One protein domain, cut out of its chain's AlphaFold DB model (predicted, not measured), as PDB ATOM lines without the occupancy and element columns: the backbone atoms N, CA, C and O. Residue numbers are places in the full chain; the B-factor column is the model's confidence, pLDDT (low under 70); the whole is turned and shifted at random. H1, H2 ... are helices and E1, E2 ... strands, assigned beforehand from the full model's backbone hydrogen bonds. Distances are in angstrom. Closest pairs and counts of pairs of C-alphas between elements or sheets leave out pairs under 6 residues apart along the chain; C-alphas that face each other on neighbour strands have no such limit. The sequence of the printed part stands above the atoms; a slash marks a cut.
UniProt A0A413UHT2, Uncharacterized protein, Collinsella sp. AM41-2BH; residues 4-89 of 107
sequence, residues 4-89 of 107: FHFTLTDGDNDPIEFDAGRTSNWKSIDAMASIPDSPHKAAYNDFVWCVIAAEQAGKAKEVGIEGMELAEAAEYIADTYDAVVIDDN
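AT A GLANCE: This is residues 4 to 89 of the 107 residues of an uncharacterized protein of Collinsella sp. AM41-2BH (UniProt A0A413UHT2). One small antiparallel sheet of three strands has the long helix H2 lying across one face, and its other face is bare. H1 and H4 pack on H2 from its two sides, while the short H3 follows at the end of H2 near the edge strand E2. The printed part has 86 residues, with four named helices and three named strands in the order E1, E2, H1, H2, H3, H4, E3; the sheet runs E2, E1, E3, and the class is mixed, helices and strands. It is compact, with a radius of gyration of the C-alphas of 12.1 A, and rounded, spanning 35 by 28 by 24 A.

HOW THE PARTS SIT: Start at E1, residues 4 to 9, the inner strand. It forms a hairpin with E2, residues 16 to 21: they are antiparallel at 158 degrees, and N 6 and O 18 are within hydrogen-bond range at 2.8 A. On the other side of E1 is E3, residues 82 to 87, antiparallel to it at 163 degrees, where N 5 and O 86 are 2.8 A apart. Now find H2, residues 41 to 56: it is on the sheet at a height of 8.8 A, in two layers, a helix layer over one face of a sheet. On the local plane its line stands at 81 degrees to E1, across the strands. H2 is the hub, touching the three other helices. It touches H1, residues 22 to 32, at a steep tilt of 51 degrees, opposite ways; their closest C-alphas, Ser 28 and Trp 49, are 5.0 A apart. With residues 44 to 51 alone it touches H4, residues 70 to 80, about perpendicular at 77 degrees; their closest C-alphas, Phe 47 and Ala 74, are 5.1 A apart. H2 and H3, residues 60 to 63, only just touch, with 3 pairs of C-alphas within 8 A, and only at the corner. H1 and H4 are apart. Every O i to N i+4 pair is within hydrogen-bond range in H1 and H4, and 11 of 12 are in H2; H3 is too short for such a pair.

IN THESE COORDINATES: Find C-alpha 4 at (-38.573, 12.084, 89.643); from there E1 runs 16.3 A to Thr 9. E2 then covers 17.0 A and H1 15.7 A. Look for C-alpha 41 at (-27.788, 19.380, 74.220), where H2 begins its 22.3 A. H3 spans 5.2 A and H4 15.2 A. E3 runs 16.8 A and ends with C-alpha 87 at (-41.604, 10.999, 86.788).

THE WHOLE: The two C-alphas farthest apart, those of Asp 14 and Pro 36, are 35.3 A apart. The printed part has no cut, and no link is long. Mean pLDDT of the printed part is 88.0; look at residues 88 to 89 for the values under 70.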
ATOM      1  N   PHE A   4     -39.155  12.898  90.686       86.44
ATOM      2  CA  PHE A   4     -38.573  12.084  89.643       86.44
ATOM      3  C   PHE A   4     -37.708  11.038  90.316       86.44
ATOM      4  O   PHE A   4     -36.956  11.360  91.237       86.44
ATOM      5  N   HIS A   5     -37.847   9.811  89.853       89.94
ATOM      6  CA  HIS A   5     -37.036   8.700  90.281       89.94
ATOM      7  C   HIS A   5     -35.966   8.433  89.238       89.94
ATOM      8  O   HIS A   5     -36.277   8.286  88.053       89.94
ATOM      9  N   PHE A   6     -34.734   8.368  89.706       90.69
ATOM     10  CA  PHE A   6     -33.548   8.097  88.921       90.69
ATOM     11  C   PHE A   6     -33.088   6.688  89.231       90.69
ATOM     12  O   PHE A   6     -32.981   6.316  90.401       90.69
ATOM     13  N   THR A   7     -32.799   5.940  88.177       91.56
ATOM     14  CA  THR A   7     -32.168   4.630  88.245       91.56
ATOM     15  C   THR A   7     -30.927   4.693  87.363       91.56
ATOM     16  O   THR A   7     -31.042   4.969  86.168       91.56
ATOM     17  N   LEU A   8     -29.753   4.487  87.956       90.56
ATOM     18  CA  LEU A   8     -28.472   4.419  87.252       90.56
ATOM     19  C   LEU A   8     -27.974   2.974  87.267       90.56
ATOM     20  O   LEU A   8     -27.891   2.367  88.337       90.56
ATOM     21  N   THR A   9     -27.643   2.434  86.096       91.31
ATOM     22  CA  THR A   9     -27.109   1.072  85.948       91.31
ATOM     23  C   THR A   9     -25.810   1.086  85.158       91.31
ATOM     24  O   THR A   9     -25.781   1.654  84.075       91.31
ATOM     25  N   ASP A  10     -24.761   0.447  85.670       88.31
ATOM     26  CA  ASP A  10     -23.467   0.277  84.980       88.31
ATOM     27  C   ASP A  10     -23.320  -1.116  84.325       88.31
ATOM     28  O   ASP A  10     -22.344  -1.391  83.636       88.31
ATOM     29  N   GLY A  11     -24.301  -2.004  84.532       83.25
ATOM     30  CA  GLY A  11     -24.328  -3.370  84.001       83.25
ATOM     31  C   GLY A  11     -23.557  -4.402  84.832       83.25
ATOM     32  O   GLY A  11     -23.782  -5.600  84.647       83.25
ATOM     33  N   ASP A  12     -22.722  -3.955  85.770       83.12
ATOM     34  CA  ASP A  12     -21.860  -4.804  86.596       83.12
ATOM     35  C   ASP A  12     -22.306  -4.847  88.069       83.12
ATOM     36  O   ASP A  12     -22.139  -5.871  88.737       83.12
ATOM     37  N   ASN A  13     -22.896  -3.762  88.577       85.81
ATOM     38  CA  ASN A  13     -23.324  -3.599  89.963       85.81
ATOM     39  C   ASN A  13     -24.847  -3.442  90.091       85.81
ATOM     40  O   ASN A  13     -25.575  -3.227  89.117       85.81
ATOM     41  N   ASP A  14     -25.340  -3.556  91.330       88.75
ATOM     42  CA  ASP A  14     -26.744  -3.285  91.638       88.75
ATOM     43  C   ASP A  14     -27.115  -1.830  91.267       88.75
ATOM     44  O   ASP A  14     -26.324  -0.917  91.527       88.75
ATOM     45  N   PRO A  15     -28.316  -1.585  90.702       90.44
ATOM     46  CA  PRO A  15     -28.742  -0.248  90.308       90.44
ATOM     47  C   PRO A  15     -28.715   0.749  91.469       90.44
ATOM     48  O   PRO A  15     -29.189   0.459  92.571       90.44
ATOM     49  N   ILE A  16     -28.244   1.966  91.199       91.12
ATOM     50  CA  ILE A  16     -28.313   3.070  92.157       91.12
ATOM     51  C   ILE A  16     -29.618   3.826  91.923       91.12
ATOM     52  O   ILE A  16     -29.832   4.413  90.861       91.12
ATOM     53  N   GLU A  17     -30.482   3.836  92.937       92.19
ATOM     54  CA  GLU A  17     -31.806   4.456  92.867       92.19
ATOM     55  C   GLU A  17     -31.946   5.636  93.832       92.19
ATOM     56  O   GLU A  17     -31.563   5.562  95.007       92.19
ATOM     57  N   PHE A  18     -32.532   6.737  93.354       91.69
ATOM     58  CA  PHE A  18     -32.822   7.903  94.189       91.69
ATOM     59  C   PHE A  18     -33.947   8.779  93.642       91.69
ATOM     60  O   PHE A  18     -34.240   8.796  92.450       91.69
ATOM     61  N   ASP A  19     -34.570   9.546  94.538       90.19
ATOM     62  CA  ASP A  19     -35.626  10.494  94.189       90.19
ATOM     63  C   ASP A  19     -35.112  11.933  94.261       90.19
ATOM     64  O   ASP A  19     -34.480  12.330  95.243       90.19
ATOM     65  N   ALA A  20     -35.490  12.758  93.285       88.19
ATOM     66  CA  ALA A  20     -35.282  14.200  93.345       88.19
ATOM     67  C   ALA A  20     -36.550  14.986  92.999       88.19
ATOM     68  O   ALA A  20     -37.404  14.580  92.210       88.19
ATOM     69  N   GLY A  21     -36.690  16.155  93.624       86.94
ATOM     70  CA  GLY A  21     -37.805  17.061  93.368       86.94
ATOM     71  C   GLY A  21     -37.642  17.832  92.058       86.94
ATOM     72  O   GLY A  21     -36.539  17.972  91.531       86.94
ATOM     73  N   ARG A  22     -38.738  18.435  91.579       85.12
ATOM     74  CA  ARG A  22     -38.769  19.297  90.377       85.12
ATOM     75  C   ARG A  22     -37.742  20.442  90.370       85.12
ATOM     76  O   ARG A  22     -37.364  20.909  89.302       85.12
ATOM     77  N   THR A  23     -37.264  20.868  91.536       88.94
ATOM     78  CA  THR A  23     -36.203  21.876  91.672       88.94
ATOM     79  C   THR A  23     -34.866  21.441  91.074       88.94
ATOM     80  O   THR A  23     -34.112  22.298  90.629       88.94
ATOM     81  N   SER A  24     -34.557  20.140  91.054       86.50
ATOM     82  CA  SER A  24     -33.341  19.618  90.410       86.50
ATOM     83  C   SER A  24     -33.361  19.848  88.895       86.50
ATOM     84  O   SER A  24     -32.373  20.319  88.347       86.50
ATOM     85  N   ASN A  25     -34.516  19.637  88.257       87.12
ATOM     86  CA  ASN A  25     -34.716  19.845  86.821       87.12
ATOM     87  C   ASN A  25     -34.566  21.326  86.439       87.12
ATOM     88  O   ASN A  25     -33.870  21.678  85.497       87.12
ATOM     89  N   TRP A  26     -35.157  22.240  87.212       88.88
ATOM     90  CA  TRP A  26     -34.991  23.671  86.935       88.88
ATOM     91  C   TRP A  26     -33.535  24.123  87.019       88.88
ATOM     92  O   TRP A  26     -33.077  24.854  86.149       88.88
ATOM     93  N   LYS A  27     -32.790  23.629  88.012       90.12
ATOM     94  CA  LYS A  27     -31.363  23.939  88.128       90.12
ATOM     95  C   LYS A  27     -30.537  23.364  86.978       90.12
ATOM     96  O   LYS A  27     -29.574  24.010  86.580       90.12
ATOM     97  N   SER A  28     -30.891  22.194  86.437       88.50
ATOM     98  CA  SER A  28     -30.198  21.655  85.260       88.50
ATOM     99  C   SER A  28     -30.461  22.520  84.029       88.50
ATOM    100  O   SER A  28     -29.521  22.881  83.331       88.50
ATOM    101  N   ILE A  29     -31.707  22.960  83.822       87.81
ATOM    102  CA  ILE A  29     -32.067  23.883  82.737       87.81
ATOM    103  C   ILE A  29     -31.295  25.204  82.862       87.81
ATOM    104  O   ILE A  29     -30.743  25.683  81.869       87.81
ATOM    105  N   ASP A  30     -31.211  25.766  84.070       90.00
ATOM    106  CA  ASP A  30     -30.457  26.995  84.332       90.00
ATOM    107  C   ASP A  30     -28.954  26.807  84.052       90.00
ATOM    108  O   ASP A  30     -28.335  27.657  83.409       90.00
ATOM    109  N   ALA A  31     -28.365  25.675  84.459       87.12
ATOM    110  CA  ALA A  31     -26.969  25.344  84.156       87.12
ATOM    111  C   ALA A  31     -26.728  25.205  82.638       87.12
ATOM    112  O   ALA A  31     -25.738  25.704  82.100       87.12
ATOM    113  N   MET A  32     -27.682  24.605  81.926       87.06
ATOM    114  CA  MET A  32     -27.636  24.393  80.478       87.06
ATOM    115  C   MET A  32     -27.894  25.660  79.653       87.06
ATOM    116  O   MET A  32     -27.622  25.675  78.446       87.06
ATOM    117  N   ALA A  33     -28.403  26.737  80.260       86.12
ATOM    118  CA  ALA A  33     -28.673  27.998  79.569       86.12
ATOM    119  C   ALA A  33     -27.399  28.627  78.981       86.12
ATOM    120  O   ALA A  33     -27.455  29.265  77.930       86.12
ATOM    121  N   SER A  34     -26.250  28.394  79.623       81.94
ATOM    122  CA  SER A  34     -24.945  28.910  79.188       81.94
ATOM    123  C   SER A  34     -24.275  28.057  78.102       81.94
ATOM    124  O   SER A  34     -23.266  28.474  77.537       81.94
ATOM    125  N   ILE A  35     -24.817  26.873  77.792       79.69
ATOM    126  CA  ILE A  35     -24.249  25.958  76.795       79.69
ATOM    127  C   ILE A  35     -24.842  26.266  75.409       79.69
ATOM    128  O   ILE A  35     -26.069  26.376  75.291       79.69
ATOM    129  N   PRO A  36     -24.023  26.386  74.345       81.62
ATOM    130  CA  PRO A  36     -24.514  26.560  72.980       81.62
ATOM    131  C   PRO A  36     -25.496  25.462  72.572       81.62
ATOM    132  O   PRO A  36     -25.372  24.310  72.987       81.62
ATOM    133  N   ASP A  37     -26.480  25.823  71.752       80.69
ATOM    134  CA  ASP A  37     -27.448  24.846  71.268       80.69
ATOM    135  C   ASP A  37     -26.779  23.819  70.347       80.69
ATOM    136  O   ASP A  37     -25.948  24.161  69.502       80.69
ATOM    137  N   SER A  38     -27.115  22.546  70.534       80.00
ATOM    138  CA  SER A  38     -26.592  21.448  69.723       80.00
ATOM    139  C   SER A  38     -27.591  20.291  69.696       80.00
ATOM    140  O   SER A  38     -28.381  20.146  70.633       80.00
ATOM    141  N   PRO A  39     -27.537  19.409  68.683       81.69
ATOM    142  CA  PRO A  39     -28.407  18.233  68.625       81.69
ATOM    143  C   PRO A  39     -28.305  17.319  69.858       81.69
ATOM    144  O   PRO A  39     -29.252  16.605  70.172       81.69
ATOM    145  N   HIS A  40     -27.176  17.359  70.570       79.31
ATOM    146  CA  HIS A  40     -26.912  16.537  71.752       79.31
ATOM    147  C   HIS A  40     -27.192  17.269  73.069       79.31
ATOM    148  O   HIS A  40     -27.105  16.661  74.131       79.31
ATOM    149  N   LYS A  41     -27.570  18.554  73.026       81.44
ATOM    150  CA  LYS A  41     -27.788  19.380  74.220       81.44
ATOM    151  C   LYS A  41     -28.880  18.816  75.128       81.44
ATOM    152  O   LYS A  41     -28.734  18.856  76.344       81.44
ATOM    153  N   ALA A  42     -29.957  18.289  74.548       79.94
ATOM    154  CA  ALA A  42     -31.047  17.688  75.313       79.94
ATOM    155  C   ALA A  42     -30.591  16.418  76.048       79.94
ATOM    156  O   ALA A  42     -30.807  16.312  77.247       79.94
ATOM    157  N   ALA A  43     -29.883  15.520  75.356       80.25
ATOM    158  CA  ALA A  43     -29.320  14.318  75.971       80.25
ATOM    159  C   ALA A  43     -28.296  14.670  77.064       80.25
ATOM    160  O   ALA A  43     -28.317  14.098  78.145       80.25
ATOM    161  N   TYR A  44     -27.450  15.676  76.822       85.31
ATOM    162  CA  TYR A  44     -26.493  16.155  77.819       85.31
ATOM    163  C   TYR A  44     -27.179  16.759  79.057       85.31
ATOM    164  O   TYR A  44     -26.726  16.550  80.180       85.31
ATOM    165  N   ASN A  45     -28.308  17.458  78.878       88.69
ATOM    166  CA  ASN A  45     -29.086  17.988  79.998       88.69
ATOM    167  C   ASN A  45     -29.587  16.882  80.937       88.69
ATOM    168  O   ASN A  45     -29.647  17.121  82.140       88.69
ATOM    169  N   ASP A  46     -29.929  15.698  80.427       88.06
ATOM    170  CA  ASP A  46     -30.402  14.598  81.272       88.06
ATOM    171  C   ASP A  46     -29.295  14.104  82.219       88.06
ATOM    172  O   ASP A  46     -29.553  13.870  83.402       88.06
ATOM    173  N   PHE A  47     -28.039  14.067  81.759       90.62
ATOM    174  CA  PHE A  47     -26.886  13.738  82.607       90.62
ATOM    175  C   PHE A  47     -26.567  14.847  83.616       90.62
ATOM    176  O   PHE A  47     -26.381  14.568  84.801       90.62
ATOM    177  N   VAL A  48     -26.599  16.117  83.192       91.94
ATOM    178  CA  VAL A  48     -26.457  17.271  84.103       91.94
ATOM    179  C   VAL A  48     -27.547  17.256  85.178       91.94
ATOM    180  O   VAL A  48     -27.295  17.548  86.349       91.94
ATOM    181  N   TRP A  49     -28.768  16.883  84.803       92.75
ATOM    182  CA  TRP A  49     -29.863  16.728  85.744       92.75
ATOM    183  C   TRP A  49     -29.609  15.583  86.729       92.75
ATOM    184  O   TRP A  49     -29.806  15.787  87.929       92.75
ATOM    185  N   CYS A  50     -29.110  14.432  86.266       91.81
ATOM    186  CA  CYS A  50     -28.729  13.313  87.132       91.81
ATOM    187  C   CYS A  50     -27.684  13.720  88.178       91.81
ATOM    188  O   CYS A  50     -27.870  13.400  89.352       91.81
ATOM    189  N   VAL A  51     -26.650  14.481  87.797       94.06
ATOM    190  CA  VAL A  51     -25.637  14.998  88.739       94.06
ATOM    191  C   VAL A  51     -26.295  15.837  89.835       94.06
ATOM    192  O   VAL A  51     -26.188  15.526  91.021       94.06
ATOM    193  N   ILE A  52     -27.054  16.866  89.447       93.75
ATOM    194  CA  ILE A  52     -27.698  17.796  90.390       93.75
ATOM    195  C   ILE A  52     -28.707  17.071  91.291       93.75
ATOM    196  O   ILE A  52     -28.892  17.428  92.459       93.75
ATOM    197  N   ALA A  53     -29.406  16.075  90.746       93.69
ATOM    198  CA  ALA A  53     -30.345  15.248  91.484       93.69
ATOM    199  C   ALA A  53     -29.623  14.354  92.504       93.69
ATOM    200  O   ALA A  53     -30.034  14.326  93.666       93.69
ATOM    201  N   ALA A  54     -28.525  13.700  92.113       93.06
ATOM    202  CA  ALA A  54     -27.710  12.869  92.994       93.06
ATOM    203  C   ALA A  54     -27.089  13.689  94.134       93.06
ATOM    204  O   ALA A  54     -27.124  13.261  95.287       93.06
ATOM    205  N   GLU A  55     -26.593  14.896  93.856       93.50
ATOM    206  CA  GLU A  55     -26.087  15.809  94.887       93.50
ATOM    207  C   GLU A  55     -27.173  16.200  95.894       93.50
ATOM    208  O   GLU A  55     -26.976  16.094  97.105       93.50
ATOM    209  N   GLN A  56     -28.355  16.602  95.415       91.44
ATOM    210  CA  GLN A  56     -29.475  16.980  96.288       91.44
ATOM    211  C   GLN A  56     -30.013  15.807  97.109       91.44
ATOM    212  O   GLN A  56     -30.497  16.017  98.221       91.44
ATOM    213  N   ALA A  57     -29.934  14.591  96.570       90.56
ATOM    214  CA  ALA A  57     -30.326  13.366  97.254       90.56
ATOM    215  C   ALA A  57     -29.244  12.836  98.218       90.56
ATOM    216  O   ALA A  57     -29.495  11.866  98.931       90.56
ATOM    217  N   GLY A  58     -28.052  13.449  98.258       92.19
ATOM    218  CA  GLY A  58     -26.927  12.978  99.073       92.19
ATOM    219  C   GLY A  58     -26.278  11.693  98.547       92.19
ATOM    220  O   GLY A  58     -25.646  10.970  99.312       92.19
ATOM    221  N   LYS A  59     -26.441  11.400  97.254       93.75
ATOM    222  CA  LYS A  59     -25.962  10.190  96.568       93.75
ATOM    223  C   LYS A  59     -24.690  10.394  95.750       93.75
ATOM    224  O   LYS A  59     -24.189   9.431  95.185       93.75
ATOM    225  N   ALA A  60     -24.125  11.602  95.724       92.75
ATOM    226  CA  ALA A  60     -22.933  11.928  94.934       92.75
ATOM    227  C   ALA A  60     -21.772  10.933  95.133       92.75
ATOM    228  O   ALA A  60     -21.146  10.507  94.167       92.75
ATOM    229  N   LYS A  61     -21.524  10.500  96.374       93.69
ATOM    230  CA  LYS A  61     -20.485   9.509  96.680       93.69
ATOM    231  C   LYS A  61     -20.806   8.108  96.158       93.69
ATOM    232  O   LYS A  61     -19.908   7.428  95.680       93.69
ATOM    233  N   GLU A  62     -22.061   7.678  96.264       91.81
ATOM    234  CA  GLU A  62     -22.507   6.362  95.786       91.81
ATOM    235  C   GLU A  62     -22.442   6.284  94.259       91.81
ATOM    236  O   GLU A  62     -22.030   5.266  93.722       91.81
ATOM    237  N   VAL A  63     -22.766   7.387  93.579       91.00
ATOM    238  CA  VAL A  63     -22.681   7.509  92.115       91.00
ATOM    239  C   VAL A  63     -21.237   7.733  91.633       91.00
ATOM    240  O   VAL A  63     -20.964   7.605  90.447       91.00
ATOM    241  N   GLY A  64     -20.292   8.028  92.532       92.19
ATOM    242  CA  GLY A  64     -18.873   8.204  92.199       92.19
ATOM    243  C   GLY A  64     -18.484   9.604  91.713       92.19
ATOM    244  O   GLY A  64     -17.386   9.773  91.201       92.19
ATOM    245  N   ILE A  65     -19.344  10.607  91.906       95.00
ATOM    246  CA  ILE A  65     -19.163  11.987  91.410       95.00
ATOM    247  C   ILE A  65     -18.806  13.003  92.511       95.00
ATOM    248  O   ILE A  65     -18.781  14.209  92.276       95.00
ATOM    249  N   GLU A  66     -18.571  12.544  93.745       94.50
ATOM    250  CA  GLU A  66     -18.267  13.421  94.884       94.50
ATOM    251  C   GLU A  66     -16.988  14.242  94.639       94.50
ATOM    252  O   GLU A  66     -15.894  13.695  94.518       94.50
ATOM    253  N   GLY A  67     -17.133  15.571  94.617       90.75
ATOM    254  CA  GLY A  67     -16.021  16.509  94.445       90.75
ATOM    255  C   GLY A  67     -15.605  16.771  92.994       90.75
ATOM    256  O   GLY A  67     -14.640  17.504  92.790       90.75
ATOM    257  N   MET A  68     -16.312  16.206  92.011       94.19
ATOM    258  CA  MET A  68     -16.125  16.526  90.592       94.19
ATOM    259  C   MET A  68     -16.827  17.837  90.227       94.19
ATOM    260  O   MET A  68     -17.859  18.190  90.799       94.19
ATOM    261  N   GLU A  69     -16.291  18.548  89.237       93.25
ATOM    262  CA  GLU A  69     -16.997  19.682  88.637       93.25
ATOM    263  C   GLU A  69     -18.212  19.189  87.836       93.25
ATOM    264  O   GLU A  69     -18.190  18.106  87.257       93.25
ATOM    265  N   LEU A  70     -19.273  19.998  87.752       90.19
ATOM    266  CA  LEU A  70     -20.558  19.588  87.161       90.19
ATOM    267  C   LEU A  70     -20.428  18.987  85.750       90.19
ATOM    268  O   LEU A  70     -21.096  18.004  85.437       90.19
ATOM    269  N   ALA A  71     -19.587  19.580  84.898       88.94
ATOM    270  CA  ALA A  71     -19.388  19.105  83.530       88.94
ATOM    271  C   ALA A  71     -18.656  17.755  83.486       88.94
ATOM    272  O   ALA A  71     -19.065  16.872  82.738       88.94
ATOM    273  N   GLU A  72     -17.629  17.590  84.323       92.12
ATOM    274  CA  GLU A  72     -16.867  16.344  84.466       92.12
ATOM    275  C   GLU A  72     -17.751  15.229  85.034       92.12
ATOM    276  O   GLU A  72     -17.780  14.126  84.499       92.12
ATOM    277  N   ALA A  73     -18.550  15.535  86.058       93.56
ATOM    278  CA  ALA A  73     -19.515  14.600  86.621       93.56
ATOM    279  C   ALA A  73     -20.568  14.165  85.587       93.56
ATOM    280  O   ALA A  73     -20.958  13.001  85.555       93.56
ATOM    281  N   ALA A  74     -21.035  15.083  84.733       91.69
ATOM    282  CA  ALA A  74     -22.010  14.766  83.693       91.69
ATOM    283  C   ALA A  74     -21.414  13.856  82.607       91.69
ATOM    284  O   ALA A  74     -22.086  12.920  82.178       91.69
ATOM    285  N   GLU A  75     -20.165  14.097  82.196       91.94
ATOM    286  CA  GLU A  75     -19.434  13.206  81.283       91.94
ATOM    287  C   GLU A  75     -19.196  11.833  81.922       91.94
ATOM    288  O   GLU A  75     -19.490  10.812  81.306       91.94
ATOM    289  N   TYR A  76     -18.783  11.794  83.191       93.19
ATOM    290  CA  TYR A  76     -18.597  10.546  83.926       93.19
ATOM    291  C   TYR A  76     -19.883   9.716  83.995       93.19
ATOM    292  O   TYR A  76     -19.846   8.513  83.734       93.19
ATOM    293  N   ILE A  77     -21.027  10.337  84.311       92.00
ATOM    294  CA  ILE A  77     -22.309   9.622  84.318       92.00
ATOM    295  C   ILE A  77     -22.648   9.113  82.916       92.00
ATOM    296  O   ILE A  77     -23.075   7.970  82.800       92.00
ATOM    297  N   ALA A  78     -22.444   9.926  81.875       90.31
ATOM    298  CA  ALA A  78     -22.744   9.544  80.497       90.31
ATOM    299  C   ALA A  78     -21.907   8.352  80.003       90.31
ATOM    300  O   ALA A  78     -22.411   7.538  79.232       90.31
ATOM    301  N   ASP A  79     -20.657   8.248  80.452       91.75
ATOM    302  CA  ASP A  79     -19.749   7.162  80.072       91.75
ATOM    303  C   ASP A  79     -19.924   5.899  80.930       91.75
ATOM    304  O   ASP A  79     -19.619   4.797  80.474       91.75
ATOM    305  N   THR A  80     -20.385   6.051  82.175       91.00
ATOM    306  CA  THR A  80     -20.406   4.961  83.168       91.00
ATOM    307  C   THR A  80     -21.777   4.316  83.321       91.00
ATOM    308  O   THR A  80     -21.856   3.114  83.563       91.00
ATOM    309  N   TYR A  81     -22.858   5.092  83.212       89.69
ATOM    310  CA  TYR A  81     -24.195   4.628  83.568       89.69
ATOM    311  C   TYR A  81     -25.203   4.806  82.433       89.69
ATOM    312  O   TYR A  81     -25.353   5.883  81.856       89.69
ATOM    313  N   ASP A  82     -26.025   3.780  82.241       86.62
ATOM    314  CA  ASP A  82     -27.318   3.913  81.587       86.62
ATOM    315  C   ASP A  82     -28.305   4.557  82.578       86.62
ATOM    316  O   ASP A  82     -28.720   3.945  83.568       86.62
ATOM    317  N   ALA A  83     -28.663   5.821  82.337       81.50
ATOM    318  CA  ALA A  83     -29.550   6.590  83.206       81.50
ATOM    319  C   ALA A  83     -31.013   6.515  82.750       81.50
ATOM    320  O   ALA A  83     -31.358   6.910  81.634       81.50
ATOM    321  N   VAL A  84     -31.904   6.080  83.645       82.00
ATOM    322  CA  VAL A  84     -33.355   6.102  83.427       82.00
ATOM    323  C   VAL A  84     -34.011   7.056  84.418       82.00
ATOM    324  O   VAL A  84     -33.857   6.922  85.632       82.00
ATOM    325  N   VAL A  85     -34.789   8.005  83.893       81.06
ATOM    326  CA  VAL A  85     -35.539   8.981  84.691       81.06
ATOM    327  C   VAL A  85     -37.031   8.767  84.479       81.06
ATOM    328  O   VAL A  85     -37.528   8.850  83.356       81.06
ATOM    329  N   ILE A  86     -37.763   8.506  85.560       79.06
ATOM    330  CA  ILE A  86     -39.217   8.312  85.526       79.06
ATOM    331  C   ILE A  86     -39.870   9.323  86.459       79.06
ATOM    332  O   ILE A  86     -39.556   9.381  87.646       79.06
ATOM    333  N   ASP A  87     -40.810  10.111  85.945       77.69
ATOM    334  CA  ASP A  87     -41.604  10.999  86.788       77.69
ATOM    335  C   ASP A  87     -42.689  10.230  87.567       77.69
ATOM    336  O   ASP A  87     -43.222   9.214  87.108       77.69
ATOM    337  N   ASP A  88     -43.036  10.730  88.756       68.44
ATOM    338  CA  ASP A  88     -44.044  10.115  89.629       68.44
ATOM    339  C   ASP A  88     -45.404   9.912  88.940       68.44
ATOM    340  O   ASP A  88     -46.088   8.928  89.225       68.44
ATOM    341  N   ASN A  89     -45.816  10.803  88.030       59.78
ATOM    342  CA  ASN A  89     -47.095  10.650  87.333       59.78
ATOM    343  C   ASN A  89     -47.037   9.487  86.335       59.78
ATOM    344  O   ASN A  89     -47.996   8.726  86.226       59.78
TER     345      ASN A  89